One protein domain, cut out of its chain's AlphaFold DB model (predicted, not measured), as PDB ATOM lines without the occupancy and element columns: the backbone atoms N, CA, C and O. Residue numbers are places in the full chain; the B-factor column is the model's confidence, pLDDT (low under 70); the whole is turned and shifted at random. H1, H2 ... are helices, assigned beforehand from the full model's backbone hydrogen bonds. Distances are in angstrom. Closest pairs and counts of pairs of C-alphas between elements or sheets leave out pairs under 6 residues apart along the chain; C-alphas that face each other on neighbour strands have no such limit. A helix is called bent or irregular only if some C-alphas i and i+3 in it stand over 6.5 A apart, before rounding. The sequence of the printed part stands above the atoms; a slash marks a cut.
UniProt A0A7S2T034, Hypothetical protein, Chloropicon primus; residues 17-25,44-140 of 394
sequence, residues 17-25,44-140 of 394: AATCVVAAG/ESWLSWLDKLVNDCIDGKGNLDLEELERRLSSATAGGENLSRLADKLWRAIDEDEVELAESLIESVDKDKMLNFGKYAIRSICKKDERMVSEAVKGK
ATOM      1  N   ALA A  17     200.522 231.706 163.440       33.22
ATOM      2  CA  ALA A  17     200.427 233.118 163.016       33.22
ATOM      3  C   ALA A  17     200.654 234.152 164.139       33.22
ATOM      4  O   ALA A  17     201.217 235.205 163.862       33.22
ATOM      5  N   ALA A  18     200.309 233.849 165.399       34.00
ATOM      6  CA  ALA A  18     200.684 234.703 166.537       34.00
ATOM      7  C   ALA A  18     202.213 234.767 166.736       34.00
ATOM      8  O   ALA A  18     202.727 235.689 167.357       34.00
ATOM      9  N   THR A  19     202.950 233.800 166.183       39.81
ATOM     10  CA  THR A  19     204.397 233.656 166.364       39.81
ATOM     11  C   THR A  19     205.203 234.005 165.114       39.81
ATOM     12  O   THR A  19     206.335 234.464 165.239       39.81
ATOM     13  N   CYS A  20     204.592 233.968 163.926       30.42
ATOM     14  CA  CYS A  20     205.121 234.617 162.725       30.42
ATOM     15  C   CYS A  20     205.183 236.146 162.860       30.42
ATOM     16  O   CYS A  20     206.090 236.746 162.296       30.42
ATOM     17  N   VAL A  21     204.275 236.786 163.611       32.47
ATOM     18  CA  VAL A  21     204.340 238.243 163.868       32.47
ATOM     19  C   VAL A  21     205.546 238.597 164.747       32.47
ATOM     20  O   VAL A  21     206.268 239.540 164.437       32.47
ATOM     21  N   VAL A  22     205.840 237.778 165.762       36.41
ATOM     22  CA  VAL A  22     207.019 237.937 166.635       36.41
ATOM     23  C   VAL A  22     208.324 237.653 165.869       36.41
ATOM     24  O   VAL A  22     209.275 238.426 165.935       36.41
ATOM     25  N   ALA A  23     208.367 236.605 165.037       32.78
ATOM     26  CA  ALA A  23     209.550 236.297 164.224       32.78
ATOM     27  C   ALA A  23     209.789 237.307 163.075       32.78
ATOM     28  O   ALA A  23     210.935 237.629 162.755       32.78
ATOM     29  N   ALA A  24     208.729 237.846 162.460       30.48
ATOM     30  CA  ALA A  24     208.840 238.845 161.394       30.48
ATOM     31  C   ALA A  24     209.191 240.249 161.922       30.48
ATOM     32  O   ALA A  24     209.920 240.980 161.247       30.48
ATOM     33  N   GLY A  25     208.746 240.606 163.135       30.92
ATOM     34  CA  GLY A  25     209.153 241.835 163.829       30.92
ATOM     35  C   GLY A  25     210.660 241.880 164.101       30.92
ATOM     36  O   GLY A  25     211.322 242.872 163.787       30.92
ATOM     37  N   GLU A  44     212.401 229.784 167.873       68.44
ATOM     38  CA  GLU A  44     211.973 228.923 166.760       68.44
ATOM     39  C   GLU A  44     211.863 227.447 167.171       68.44
ATOM     40  O   GLU A  44     210.882 226.777 166.843       68.44
ATOM     41  N   SER A  45     212.823 226.949 167.958       70.94
ATOM     42  CA  SER A  45     212.788 225.578 168.485       70.94
ATOM     43  C   SER A  45     211.619 225.357 169.451       70.94
ATOM     44  O   SER A  45     210.973 224.308 169.421       70.94
ATOM     45  N   TRP A  46     211.317 226.342 170.301       70.06
ATOM     46  CA  TRP A  46     210.181 226.294 171.222       70.06
ATOM     47  C   TRP A  46     208.840 226.332 170.481       70.06
ATOM     48  O   TRP A  46     207.938 225.561 170.805       70.06
ATOM     49  N   LEU A  47     208.729 227.156 169.441       71.12
ATOM     50  CA  LEU A  47     207.552 227.238 168.578       71.12
ATOM     51  C   LEU A  47     207.324 225.953 167.791       71.12
ATOM     52  O   LEU A  47     206.210 225.435 167.775       71.12
ATOM     53  N   SER A  48     208.385 225.398 167.206       79.19
ATOM     54  CA  SER A  48     208.337 224.101 166.533       79.19
ATOM     55  C   SER A  48     207.892 222.993 167.488       79.19
ATOM     56  O   SER A  48     207.112 222.118 167.115       79.19
ATOM     57  N   TRP A  49     208.330 223.047 168.749       83.19
ATOM     58  CA  TRP A  49     207.878 222.111 169.769       83.19
ATOM     59  C   TRP A  49     206.396 222.290 170.131       83.19
ATOM     60  O   TRP A  49     205.684 221.290 170.226       83.19
ATOM     61  N   LEU A  50     205.921 223.527 170.321       79.00
ATOM     62  CA  LEU A  50     204.506 223.808 170.595       79.00
ATOM     63  C   LEU A  50     203.612 223.312 169.456       79.00
ATOM     64  O   LEU A  50     202.594 222.666 169.706       79.00
ATOM     65  N   ASP A  51     204.025 223.575 168.218       82.56
ATOM     66  CA  ASP A  51     203.336 223.115 167.018       82.56
ATOM     67  C   ASP A  51     203.309 221.583 166.955       82.56
ATOM     68  O   ASP A  51     202.247 220.979 166.820       82.56
ATOM     69  N   LYS A  52     204.453 220.926 167.188       87.12
ATOM     70  CA  LYS A  52     204.525 219.463 167.270       87.12
ATOM     71  C   LYS A  52     203.624 218.889 168.366       87.12
ATOM     72  O   LYS A  52     202.954 217.891 168.128       87.12
ATOM     73  N   LEU A  53     203.583 219.503 169.552       85.06
ATOM     74  CA  LEU A  53     202.748 219.026 170.657       85.06
ATOM     75  C   LEU A  53     201.269 219.001 170.269       85.06
ATOM     76  O   LEU A  53     200.590 218.036 170.606       85.06
ATOM     77  N   VAL A  54     200.792 220.039 169.579       85.56
ATOM     78  CA  VAL A  54     199.404 220.104 169.111       85.56
ATOM     79  C   VAL A  54     199.179 219.172 167.924       85.56
ATOM     80  O   VAL A  54     198.189 218.449 167.922       85.56
ATOM     81  N   ASN A  55     200.101 219.121 166.961       86.75
ATOM     82  CA  ASN A  55     199.988 218.266 165.776       86.75
ATOM     83  C   ASN A  55     199.995 216.770 166.112       86.75
ATOM     84  O   ASN A  55     199.274 216.001 165.486       86.75
ATOM     85  N   ASP A  56     200.736 216.351 167.137       90.56
ATOM     86  CA  ASP A  56     200.711 214.971 167.628       90.56
ATOM     87  C   ASP A  56     199.348 214.570 168.238       90.56
ATOM     88  O   ASP A  56     199.098 213.383 168.449       90.56
ATOM     89  N   CYS A  57     198.491 215.541 168.569       89.06
ATOM     90  CA  CYS A  57     197.121 215.321 169.038       89.06
ATOM     91  C   CYS A  57     196.097 215.354 167.892       89.06
ATOM     92  O   CYS A  57     194.902 215.226 168.146       89.06
ATOM     93  N   ILE A  58     196.530 215.566 166.647       87.56
ATOM     94  CA  ILE A  58     195.650 215.605 165.481       87.56
ATOM     95  C   ILE A  58     195.576 214.208 164.857       87.56
ATOM     96  O   ILE A  58     196.593 213.586 164.553       87.56
ATOM     97  N   ASP A  59     194.359 213.703 164.657       85.56
ATOM     98  CA  ASP A  59     194.122 212.413 164.014       85.56
ATOM     99  C   ASP A  59     194.453 212.441 162.505       85.56
ATOM    100  O   ASP A  59     194.639 213.489 161.882       85.56
ATOM    101  N   GLY A  60     194.464 211.269 161.861       78.44
ATOM    102  CA  GLY A  60     194.706 211.160 160.413       78.44
ATOM    103  C   GLY A  60     193.657 211.849 159.521       78.44
ATOM    104  O   GLY A  60     193.801 211.840 158.300       78.44
ATOM    105  N   LYS A  61     192.595 212.423 160.101       80.62
ATOM    106  CA  LYS A  61     191.546 213.195 159.421       80.62
ATOM    107  C   LYS A  61     191.647 214.698 159.708       80.62
ATOM    108  O   LYS A  61     190.809 215.449 159.210       80.62
ATOM    109  N   GLY A  62     192.642 215.147 160.474       81.50
ATOM    110  CA  GLY A  62     192.814 216.554 160.827       81.50
ATOM    111  C   GLY A  62     191.978 217.019 162.027       81.50
ATOM    112  O   GLY A  62     191.816 218.225 162.205       81.50
ATOM    113  N   ASN A  63     191.415 216.112 162.834       83.94
ATOM    114  CA  ASN A  63     190.667 216.466 164.043       83.94
ATOM    115  C   ASN A  63     191.563 216.396 165.277       83.94
ATOM    116  O   ASN A  63     192.261 215.409 165.487       83.94
ATOM    117  N   LEU A  64     191.496 217.425 166.117       88.06
ATOM    118  CA  LEU A  64     192.198 217.454 167.394       88.06
ATOM    119  C   LEU A  64     191.489 216.579 168.432       88.06
ATOM    120  O   LEU A  64     190.314 216.801 168.733       88.06
ATOM    121  N   ASP A  65     192.231 215.645 169.015       90.31
ATOM    122  CA  ASP A  65     191.835 214.903 170.205       90.31
ATOM    123  C   ASP A  65     191.996 215.798 171.445       90.31
ATOM    124  O   ASP A  65     193.105 216.081 171.912       90.31
ATOM    125  N   LEU A  66     190.863 216.288 171.956       88.50
ATOM    126  CA  LEU A  66     190.809 217.186 173.110       88.50
ATOM    127  C   LEU A  66     191.260 216.498 174.406       88.50
ATOM    128  O   LEU A  66     191.859 217.150 175.262       88.50
ATOM    129  N   GLU A  67     190.996 215.198 174.556       90.06
ATOM    130  CA  GLU A  67     191.353 214.447 175.760       90.06
ATOM    131  C   GLU A  67     192.859 214.186 175.803       90.06
ATOM    132  O   GLU A  67     193.505 214.416 176.828       90.06
ATOM    133  N   GLU A  68     193.442 213.778 174.673       91.31
ATOM    134  CA  GLU A  68     194.885 213.582 174.548       91.31
ATOM    135  C   GLU A  68     195.650 214.902 174.718       91.31
ATOM    136  O   GLU A  68     196.674 214.933 175.412       91.31
ATOM    137  N   LEU A  69     195.144 216.006 174.151       88.94
ATOM    138  CA  LEU A  69     195.736 217.326 174.362       88.94
ATOM    139  C   LEU A  69     195.717 217.705 175.850       88.94
ATOM    140  O   LEU A  69     196.768 218.034 176.405       88.94
ATOM    141  N   GLU A  70     194.572 217.602 176.535       88.62
ATOM    142  CA  GLU A  70     194.495 217.944 177.962       88.62
ATOM    143  C   GLU A  70     195.375 217.027 178.818       88.62
ATOM    144  O   GLU A  70     196.042 217.493 179.748       88.62
ATOM    145  N   ARG A  71     195.472 215.735 178.476       90.19
ATOM    146  CA  ARG A  71     196.377 214.792 179.142       90.19
ATOM    147  C   ARG A  71     197.839 215.230 179.012       90.19
ATOM    148  O   ARG A  71     198.579 215.214 180.001       90.19
ATOM    149  N   ARG A  72     198.270 215.662 177.821       87.12
ATOM    150  CA  ARG A  72     199.635 216.173 177.591       87.12
ATOM    151  C   ARG A  72     199.894 217.477 178.339       87.12
ATOM    152  O   ARG A  72     200.974 217.636 178.921       87.12
ATOM    153  N   LEU A  73     198.912 218.374 178.393       85.81
ATOM    154  CA  LEU A  73     199.007 219.641 179.122       85.81
ATOM    155  C   LEU A  73     199.004 219.435 180.652       85.81
ATOM    156  O   LEU A  73     199.698 220.157 181.371       85.81
ATOM    157  N   SER A  74     198.307 218.407 181.146       82.81
ATOM    158  CA  SER A  74     198.187 218.045 182.570       82.81
ATOM    159  C   SER A  74     199.437 217.481 183.222       82.81
ATOM    160  O   SER A  74     199.558 217.526 184.442       82.81
ATOM    161  N   SER A  75     200.424 217.065 182.435       72.25
ATOM    162  CA  SER A  75     201.730 216.631 182.948       72.25
ATOM    163  C   SER A  75     202.616 217.763 183.509       72.25
ATOM    164  O   SER A  75     203.754 217.509 183.899       72.25
ATOM    165  N   ALA A  76     202.152 219.019 183.521       64.06
ATOM    166  CA  ALA A  76     202.894 220.144 184.094       64.06
ATOM    167  C   ALA A  76     202.918 220.075 185.639       64.06
ATOM    168  O   ALA A  76     201.875 220.022 186.288       64.06
ATOM    169  N   THR A  77     204.118 220.074 186.222       56.91
ATOM    170  CA  THR A  77     204.380 219.923 187.666       56.91
ATOM    171  C   THR A  77     203.858 221.084 188.527       56.91
ATOM    172  O   THR A  77     203.815 222.232 188.085       56.91
ATOM    173  N   ALA A  78     203.521 220.786 189.789       52.84
ATOM    174  CA  ALA A  78     203.109 221.758 190.807       52.84
ATOM    175  C   ALA A  78     204.169 222.862 191.032       52.84
ATOM    176  O   ALA A  78     205.365 222.578 191.059       52.84
ATOM    177  N   GLY A  79     203.722 224.118 191.188       62.28
ATOM    178  CA  GLY A  79     204.578 225.316 191.317       62.28
ATOM    179  C   GLY A  79     204.431 226.358 190.192       62.28
ATOM    180  O   GLY A  79     205.178 227.333 190.149       62.28
ATOM    181  N   GLY A  80     203.478 226.171 189.270       74.00
ATOM    182  CA  GLY A  80     203.361 226.953 188.033       74.00
ATOM    183  C   GLY A  80     202.389 228.140 188.025       74.00
ATOM    184  O   GLY A  80     202.084 228.632 186.944       74.00
ATOM    185  N   GLU A  81     201.905 228.644 189.167       84.31
ATOM    186  CA  GLU A  81     200.992 229.808 189.181       84.31
ATOM    187  C   GLU A  81     201.613 231.054 188.533       84.31
ATOM    188  O   GLU A  81     200.957 231.748 187.756       84.31
ATOM    189  N   ASN A  82     202.904 231.307 188.783       88.88
ATOM    190  CA  ASN A  82     203.611 232.424 188.156       88.88
ATOM    191  C   ASN A  82     203.722 232.241 186.631       88.88
ATOM    192  O   ASN A  82     203.467 233.177 185.878       88.88
ATOM    193  N   LEU A  83     204.023 231.023 186.165       88.81
ATOM    194  CA  LEU A  83     204.083 230.711 184.731       88.81
ATOM    195  C   LEU A  83     202.707 230.824 184.067       88.81
ATOM    196  O   LEU A  83     202.615 231.354 182.965       88.81
ATOM    197  N   SER A  84     201.638 230.400 184.748       89.19
ATOM    198  CA  SER A  84     200.263 230.593 184.279       89.19
ATOM    199  C   SER A  84     199.927 232.075 184.141       89.19
ATOM    200  O   SER A  84     199.372 232.487 183.129       89.19
ATOM    201  N   ARG A  85     200.305 232.902 185.122       91.81
ATOM    202  CA  ARG A  85     200.065 234.348 185.067       91.81
ATOM    203  C   ARG A  85     200.862 235.020 183.948       91.81
ATOM    204  O   ARG A  85     200.347 235.945 183.323       91.81
ATOM    205  N   LEU A  86     202.103 234.593 183.710       91.44
ATOM    206  CA  LEU A  86     202.906 235.074 182.583       91.44
ATOM    207  C   LEU A  86     202.288 234.651 181.247       91.44
ATOM    208  O   LEU A  86     202.197 235.477 180.348       91.44
ATOM    209  N   ALA A  87     201.789 233.420 181.138       89.88
ATOM    210  CA  ALA A  87     201.097 232.931 179.949       89.88
ATOM    211  C   ALA A  87     199.816 233.736 179.654       89.88
ATOM    212  O   ALA A  87     199.606 234.164 178.523       89.88
ATOM    213  N   ASP A  88     198.999 234.026 180.669       90.19
ATOM    214  CA  ASP A  88     197.795 234.857 180.515       90.19
ATOM    215  C   ASP A  88     198.129 236.314 180.134       90.19
ATOM    216  O   ASP A  88     197.334 237.005 179.493       90.19
ATOM    217  N   LYS A  89     199.284 236.830 180.579       92.69
ATOM    218  CA  LYS A  89     199.782 238.147 180.155       92.69
ATOM    219  C   LYS A  89     200.274 238.117 178.713       92.69
ATOM    220  O   LYS A  89     199.951 239.038 177.975       92.69
ATOM    221  N   LEU A  90     200.994 237.066 178.323       88.19
ATOM    222  CA  LEU A  90     201.493 236.891 176.961       88.19
ATOM    223  C   LEU A  90     200.331 236.934 175.966       88.19
ATOM    224  O   LEU A  90     200.396 237.656 174.981       88.19
ATOM    225  N   TRP A  91     199.232 236.238 176.259       84.81
ATOM    226  CA  TRP A  91     198.068 236.252 175.372       84.81
ATOM    227  C   TRP A  91     197.349 237.586 175.293       84.81
ATOM    228  O   TRP A  91     196.853 237.923 174.226       84.81
ATOM    229  N   ARG A  92     197.301 238.347 176.388       88.06
ATOM    230  CA  ARG A  92     196.755 239.707 176.344       88.06
ATOM    231  C   ARG A  92     197.621 240.628 175.498       88.06
ATOM    232  O   ARG A  92     197.077 241.306 174.644       88.06
ATOM    233  N   ALA A  93     198.940 240.556 175.666       84.81
ATOM    234  CA  ALA A  93     199.874 241.310 174.839       84.81
ATOM    235  C   ALA A  93     199.701 240.971 173.347       84.81
ATOM    236  O   ALA A  93     199.613 241.868 172.521       84.81
ATOM    237  N   ILE A  94     199.564 239.685 173.002       81.06
ATOM    238  CA  ILE A  94     199.306 239.249 171.619       81.06
ATOM    239  C   ILE A  94     197.944 239.751 171.106       81.06
ATOM    240  O   ILE A  94     197.855 240.214 169.974       81.06
ATOM    241  N   ASP A  95     196.882 239.663 171.912       79.19
ATOM    242  CA  ASP A  95     195.539 240.139 171.537       79.19
ATOM    243  C   ASP A  95     195.479 241.658 171.317       79.19
ATOM    244  O   ASP A  95     194.673 242.132 170.514       79.19
ATOM    245  N   GLU A  96     196.290 242.407 172.061       86.19
ATOM    246  CA  GLU A  96     196.360 243.870 172.035       86.19
ATOM    247  C   GLU A  96     197.421 244.389 171.041       86.19
ATOM    248  O   GLU A  96     197.620 245.598 170.945       86.19
ATOM    249  N   ASP A  97     198.047 243.493 170.262       81.38
ATOM    250  CA  ASP A  97     199.131 243.783 169.302       81.38
ATOM    251  C   ASP A  97     200.367 244.450 169.952       81.38
ATOM    252  O   ASP A  97     201.132 245.181 169.326       81.38
ATOM    253  N   GLU A  98     200.595 244.179 171.242       87.50
ATOM    254  CA  GLU A  98     201.733 244.665 172.027       87.50
ATOM    255  C   GLU A  98     202.945 243.727 171.869       87.50
ATOM    256  O   GLU A  98     203.357 243.028 172.802       87.50
ATOM    257  N   VAL A  99     203.525 243.698 170.664       82.88
ATOM    258  CA  VAL A  99     204.619 242.776 170.289       82.88
ATOM    259  C   VAL A  99     205.819 242.868 171.243       82.88
ATOM    260  O   VAL A  99     206.300 241.842 171.720       82.88
ATOM    261  N   GLU A 100     206.256 244.081 171.599       85.94
ATOM    262  CA  GLU A 100     207.398 244.296 172.505       85.94
ATOM    263  C   GLU A 100     207.149 243.716 173.910       85.94
ATOM    264  O   GLU A 100     208.048 243.149 174.539       85.94
ATOM    265  N   LEU A 101     205.910 243.814 174.408       88.31
ATOM    266  CA  LEU A 101     205.539 243.231 175.694       88.31
ATOM    267  C   LEU A 101     205.524 241.701 175.614       88.31
ATOM    268  O   LEU A 101     205.993 241.037 176.541       88.31
ATOM    269  N   ALA A 102     205.002 241.136 174.522       84.12
ATOM    270  CA  ALA A 102     204.991 239.693 174.304       84.12
ATOM    271  C   ALA A 102     206.417 239.113 174.286       84.12
ATOM    272  O   ALA A 102     206.678 238.116 174.963       84.12
ATOM    273  N   GLU A 103     207.348 239.769 173.589       84.19
ATOM    274  CA  GLU A 103     208.767 239.392 173.554       84.19
ATOM    275  C   GLU A 103     209.404 239.462 174.946       84.19
ATOM    276  O   GLU A 103     209.966 238.471 175.419       84.19
ATOM    277  N   SER A 104     209.225 240.579 175.660       89.06
ATOM    278  CA  SER A 104     209.757 240.749 177.018       89.06
ATOM    279  C   SER A 104     209.233 239.687 177.996       89.06
ATOM    280  O   SER A 104     209.975 239.184 178.846       89.06
ATOM    281  N   LEU A 105     207.962 239.293 177.867       89.31
ATOM    282  CA  LEU A 105     207.374 238.232 178.685       89.31
ATOM    283  C   LEU A 105     208.018 236.872 178.408       89.31
ATOM    284  O   LEU A 105     208.268 236.139 179.365       89.31
ATOM    285  N   ILE A 106     208.315 236.545 177.148       85.75
ATOM    286  CA  ILE A 106     209.000 235.298 176.779       85.75
ATOM    287  C   ILE A 106     210.438 235.299 177.312       85.75
ATOM    288  O   ILE A 106     210.860 234.322 177.927       85.75
ATOM    289  N   GLU A 107     211.173 236.402 177.143       87.50
ATOM    290  CA  GLU A 107     212.554 236.540 177.627       87.50
ATOM    291  C   GLU A 107     212.670 236.457 179.155       87.50
ATOM    292  O   GLU A 107     213.700 236.034 179.681       87.50
ATOM    293  N   SER A 108     211.606 236.820 179.879       89.75
ATOM    294  CA  SER A 108     211.565 236.756 181.345       89.75
ATOM    295  C   SER A 108     211.445 235.336 181.919       89.75
ATOM    296  O   SER A 108     211.540 235.154 183.136       89.75
ATOM    297  N   VAL A 109     211.205 234.326 181.078       88.75
ATOM    298  CA  VAL A 109     211.012 232.939 181.511       88.75
ATOM    299  C   VAL A 109     212.350 232.199 181.534       88.75
ATOM    300  O   VAL A 109     213.042 232.092 180.524       88.75
ATOM    301  N   ASP A 110     212.688 231.617 182.688       88.12
ATOM    302  CA  ASP A 110     213.875 230.765 182.825       88.12
ATOM    303  C   ASP A 110     213.879 229.646 181.767       88.12
ATOM    304  O   ASP A 110     212.870 228.955 181.585       88.12
ATOM    305  N   LYS A 111     215.030 229.397 181.127       84.12
ATOM    306  CA  LYS A 111     215.176 228.375 180.069       84.12
ATOM    307  C   LYS A 111     214.652 226.997 180.496       84.12
ATOM    308  O   LYS A 111     213.928 226.359 179.737       84.12
ATOM    309  N   ASP A 112     214.915 226.590 181.737       84.38
ATOM    310  CA  ASP A 112     214.468 225.300 182.289       84.38
ATOM    311  C   ASP A 112     212.945 225.227 182.520       84.38
ATOM    312  O   ASP A 112     212.374 224.149 182.686       84.38
ATOM    313  N   LYS A 113     212.258 226.376 182.521       87.94
ATOM    314  CA  LYS A 113     210.805 226.500 182.710       87.94
ATOM    315  C   LYS A 113     210.046 226.752 181.408       87.94
ATOM    316  O   LYS A 113     208.816 226.663 181.423       87.94
ATOM    317  N   MET A 114     210.738 226.999 180.293       85.12
ATOM    318  CA  MET A 114     210.130 227.316 178.991       85.12
ATOM    319  C   MET A 114     209.135 226.259 178.505       85.12
ATOM    320  O   MET A 114     208.094 226.590 177.932       85.12
ATOM    321  N   LEU A 115     209.402 224.982 178.786       83.56
ATOM    322  CA  LEU A 115     208.491 223.888 178.452       83.56
ATOM    323  C   LEU A 115     207.148 224.018 179.189       83.56
ATOM    324  O   LEU A 115     206.077 223.950 178.587       83.56
ATOM    325  N   ASN A 116     207.205 224.217 180.507       86.62
ATOM    326  CA  ASN A 116     206.013 224.363 181.338       86.62
ATOM    327  C   ASN A 116     205.278 225.663 181.012       86.62
ATOM    328  O   ASN A 116     204.054 225.654 180.913       86.62
ATOM    329  N   PHE A 117     206.013 226.750 180.777       88.38
ATOM    330  CA  PHE A 117     205.454 228.008 180.289       88.38
ATOM    331  C   PHE A 117     204.671 227.817 178.986       88.38
ATOM    332  O   PHE A 117     203.524 228.240 178.908       88.38
ATOM    333  N   GLY A 118     205.227 227.085 178.015       86.50
ATOM    334  CA  GLY A 118     204.540 226.736 176.771       86.50
ATOM    335  C   GLY A 118     203.234 225.966 176.985       86.50
ATOM    336  O   GLY A 118     202.207 226.314 176.405       86.50
ATOM    337  N   LYS A 119     203.221 224.975 177.888       87.62
ATOM    338  CA  LYS A 119     201.981 224.264 178.261       87.62
ATOM    339  C   LYS A 119     200.944 225.205 178.886       87.62
ATOM    340  O   LYS A 119     199.761 225.106 178.567       87.62
ATOM    341  N   TYR A 120     201.366 226.123 179.758       88.88
ATOM    342  CA  TYR A 120     200.476 227.139 180.330       88.88
ATOM    343  C   TYR A 120     199.957 228.119 179.272       88.88
ATOM    344  O   TYR A 120     198.778 228.467 179.307       88.88
ATOM    345  N   ALA A 121     200.794 228.506 178.307       87.50
ATOM    346  CA  ALA A 121     200.391 229.331 177.178       87.50
ATOM    347  C   ALA A 121     199.296 228.637 176.361       87.50
ATOM    348  O   ALA A 121     198.237 229.231 176.181       87.50
ATOM    349  N   ILE A 122     199.479 227.374 175.964       87.19
ATOM    350  CA  ILE A 122     198.441 226.618 175.241       87.19
ATOM    351  C   ILE A 122     197.145 226.551 176.061       87.19
ATOM    352  O   ILE A 122     196.076 226.865 175.544       87.19
ATOM    353  N   ARG A 123     197.225 226.234 177.360       89.00
ATOM    354  CA  ARG A 123     196.047 226.190 178.248       89.00
ATOM    355  C   ARG A 123     195.289 227.509 178.325       89.00
ATOM    356  O   ARG A 123     194.062 227.498 178.377       89.00
ATOM    357  N   SER A 124     196.000 228.633 178.365       87.81
ATOM    358  CA  SER A 124     195.373 229.956 178.363       87.81
ATOM    359  C   SER A 124     194.562 230.179 177.080       87.81
ATOM    360  O   SER A 124     193.405 230.598 177.166       87.81
ATOM    361  N   ILE A 125     195.105 229.822 175.906       86.19
ATOM    362  CA  ILE A 125     194.349 229.869 174.639       86.19
ATOM    363  C   ILE A 125     193.139 228.943 174.710       86.19
ATOM    364  O   ILE A 125     192.028 229.370 174.407       86.19
ATOM    365  N   CYS A 126     193.333 227.697 175.153       88.88
ATOM    366  CA  CYS A 126     192.257 226.716 175.229       88.88
ATOM    367  C   CYS A 126     191.090 227.227 176.082       88.88
ATOM    368  O   CYS A 126     189.946 227.177 175.641       88.88
ATOM    369  N   LYS A 127     191.363 227.833 177.245       90.19
ATOM    370  CA  LYS A 127     190.331 228.456 178.094       90.19
ATOM    371  C   LYS A 127     189.601 229.611 177.405       90.19
ATOM    372  O   LYS A 127     188.402 229.805 177.620       90.19
ATOM    373  N   LYS A 128     190.308 230.416 176.607       89.06
ATOM    374  CA  LYS A 128     189.697 231.501 175.826       89.06
ATOM    375  C   LYS A 128     188.786 230.933 174.734       89.06
ATOM    376  O   LYS A 128     187.651 231.386 174.596       89.06
ATOM    377  N   ASP A 129     189.248 229.914 174.020       91.88
ATOM    378  CA  ASP A 129     188.488 229.201 172.991       91.88
ATOM    379  C   ASP A 129     187.225 228.544 173.564       91.88
ATOM    380  O   ASP A 129     186.132 228.718 173.022       91.88
ATOM    381  N   GLU A 130     187.343 227.866 174.708       93.31
ATOM    382  CA  GLU A 130     186.210 227.301 175.445       93.31
ATOM    383  C   GLU A 130     185.182 228.364 175.823       93.31
ATOM    384  O   GLU A 130     183.976 228.127 175.697       93.31
ATOM    385  N   ARG A 131     185.640 229.539 176.276       93.62
ATOM    386  CA  ARG A 131     184.756 230.656 176.618       93.62
ATOM    387  C   ARG A 131     183.987 231.136 175.393       93.62
ATOM    388  O   ARG A 131     182.766 231.223 175.473       93.62
ATOM    389  N   MET A 132     184.666 231.364 174.268       92.69
ATOM    390  CA  MET A 132     184.029 231.807 173.021       92.69
ATOM    391  C   MET A 132     182.981 230.805 172.521       92.69
ATOM    392  O   MET A 132     181.856 231.188 172.199       92.69
ATOM    393  N   VAL A 133     183.310 229.509 172.513       94.81
ATOM    394  CA  VAL A 133     182.359 228.450 172.139       94.81
ATOM    395  C   VAL A 133     181.183 228.404 173.122       94.81
ATOM    396  O   VAL A 133     180.027 228.320 172.709       94.81
ATOM    397  N   SER A 134     181.445 228.505 174.426       95.44
ATOM    398  CA  SER A 134     180.402 228.484 175.459       95.44
ATOM    399  C   SER A 134     179.468 229.691 175.382       95.44
ATOM    400  O   SER A 134     178.264 229.548 175.587       95.44
ATOM    401  N   GLU A 135     179.996 230.877 175.087       96.31
ATOM    402  CA  GLU A 135     179.216 232.097 174.876       96.31
ATOM    403  C   GLU A 135     178.328 231.979 173.636       96.31
ATOM    404  O   GLU A 135     177.140 232.288 173.723       96.31
ATOM    405  N   ALA A 136     178.843 231.428 172.531       94.81
ATOM    406  CA  ALA A 136     178.046 231.163 171.335       94.81
ATOM    407  C   ALA A 136     176.897 230.172 171.610       94.81
ATOM    408  O   ALA A 136     175.767 230.405 171.179       94.81
ATOM    409  N   VAL A 137     177.145 229.105 172.384       94.31
ATOM    410  CA  VAL A 137     176.090 228.167 172.822       94.31
ATOM    411  C   VAL A 137     175.049 228.880 173.692       94.31
ATOM    412  O   VAL A 137     173.852 228.786 173.417       94.31
ATOM    413  N   LYS A 138     175.481 229.617 174.726       95.25
ATOM    414  CA  LYS A 138     174.583 230.348 175.644       95.25
ATOM    415  C   LYS A 138     173.739 231.391 174.914       95.25
ATOM    416  O   LYS A 138     172.552 231.525 175.199       95.25
ATOM    417  N   GLY A 139     174.341 232.093 173.957       95.31
ATOM    418  CA  GLY A 139     173.683 233.080 173.106       95.31
ATOM    419  C   GLY A 139     172.822 232.480 171.993       95.31
ATOM    420  O   GLY A 139     172.226 233.242 171.237       95.31
ATOM    421  N   LYS A 140     172.754 231.143 171.869       94.62
ATOM    422  CA  LYS A 140     172.073 230.431 170.771       94.62
ATOM    423  C   LYS A 140     172.547 230.891 169.384       94.62
ATOM    424  O   LYS A 140     171.784 230.927 168.427       94.62
TER     425      LYS A 140
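AT A GLANCE: This is residues 17 to 25 and 44 to 140 of the 394 residues of the protein "Hypothetical protein" of Chloropicon primus (UniProt A0A7S2T034). One long helix, H6, forms the backbone of the domain: its first half is surrounded by shorter helices, and its far end, with residues 129 to 140, sticks out free as an arm. H4 crosses H6 and pairs with H5 as a hairpin, H3 and H2 pack on H6 away from H4, and H1 sits at the margin, on H5. The printed part has 106 residues with six named helices, H1 to H6 in chain order, and no named strand; the class is all helix, and the helix packing is mostly crossed. The whole is compact, with a radius of gyration of the C-alphas of 14.5 A and spans of 38 by 30 by 30 A.

HOW THE PARTS SIT: The hub is H6, residues 111 to 138, touching three helices. H4, residues 81 to 95, touches residues 116 to 125 of H6 at a steep tilt of 61 degrees, the same way; the closest C-alphas, of Ala 87 and Ala 121, are 4.6 A apart. H2, residues 44 to 55, touches H6 with residues 46 to 50 alone, closest at the C-alphas of Leu 50 and Gly 118, 6.8 A. H3, residues 66 to 74, only just touches H6, with 3 pairs of C-alphas within 8 A, the closest those of Leu 73 and Lys 119, 5.6 A. H5, residues 99 to 107, forms a helical hairpin with H4, at a shallow tilt of 22 degrees, opposite ways; the closest C-alphas, of Leu 90 and Ala 102, are 5.2 A apart. H5 and H6 are apart, but only just, at 8.4 A. H1, residues 17 to 25, touches H5 about perpendicular, at 85 degrees, closest at the C-alphas of Val 22 and Val 99, 6.5 A. Every O i to N i+4 pair is within hydrogen-bond range in H2, H3, H4 and H5, against 4 of 5 in H1 and 22 of 24 in H6.

IN THESE COORDINATES: H6 runs 40.9 A from C-alpha 111 at (215.176, 228.375, 180.069) to C-alpha 138 at (174.583, 230.348, 175.644). It is irregular: C-alphas 112 and 115 are 7.2 A apart. H4 is 21.2 A long and H2 16.1 A; H5, H1 and H3 measure 12.5, 12.4 and 12.0 A. H1 begins at C-alpha 17, (200.427, 233.118, 163.016).

THE WHOLE: The C-alphas farthest apart, of Asp 112 and Lys 140, are 44.2 A apart. Residues 26 to 43 are not printed, and C-alphas 25 and 44 are 13.5 A apart across this cut. Of the links printed whole, none is long. In this predicted model, pLDDT is under 70 at residues 17 to 25, 44 and 76 to 79.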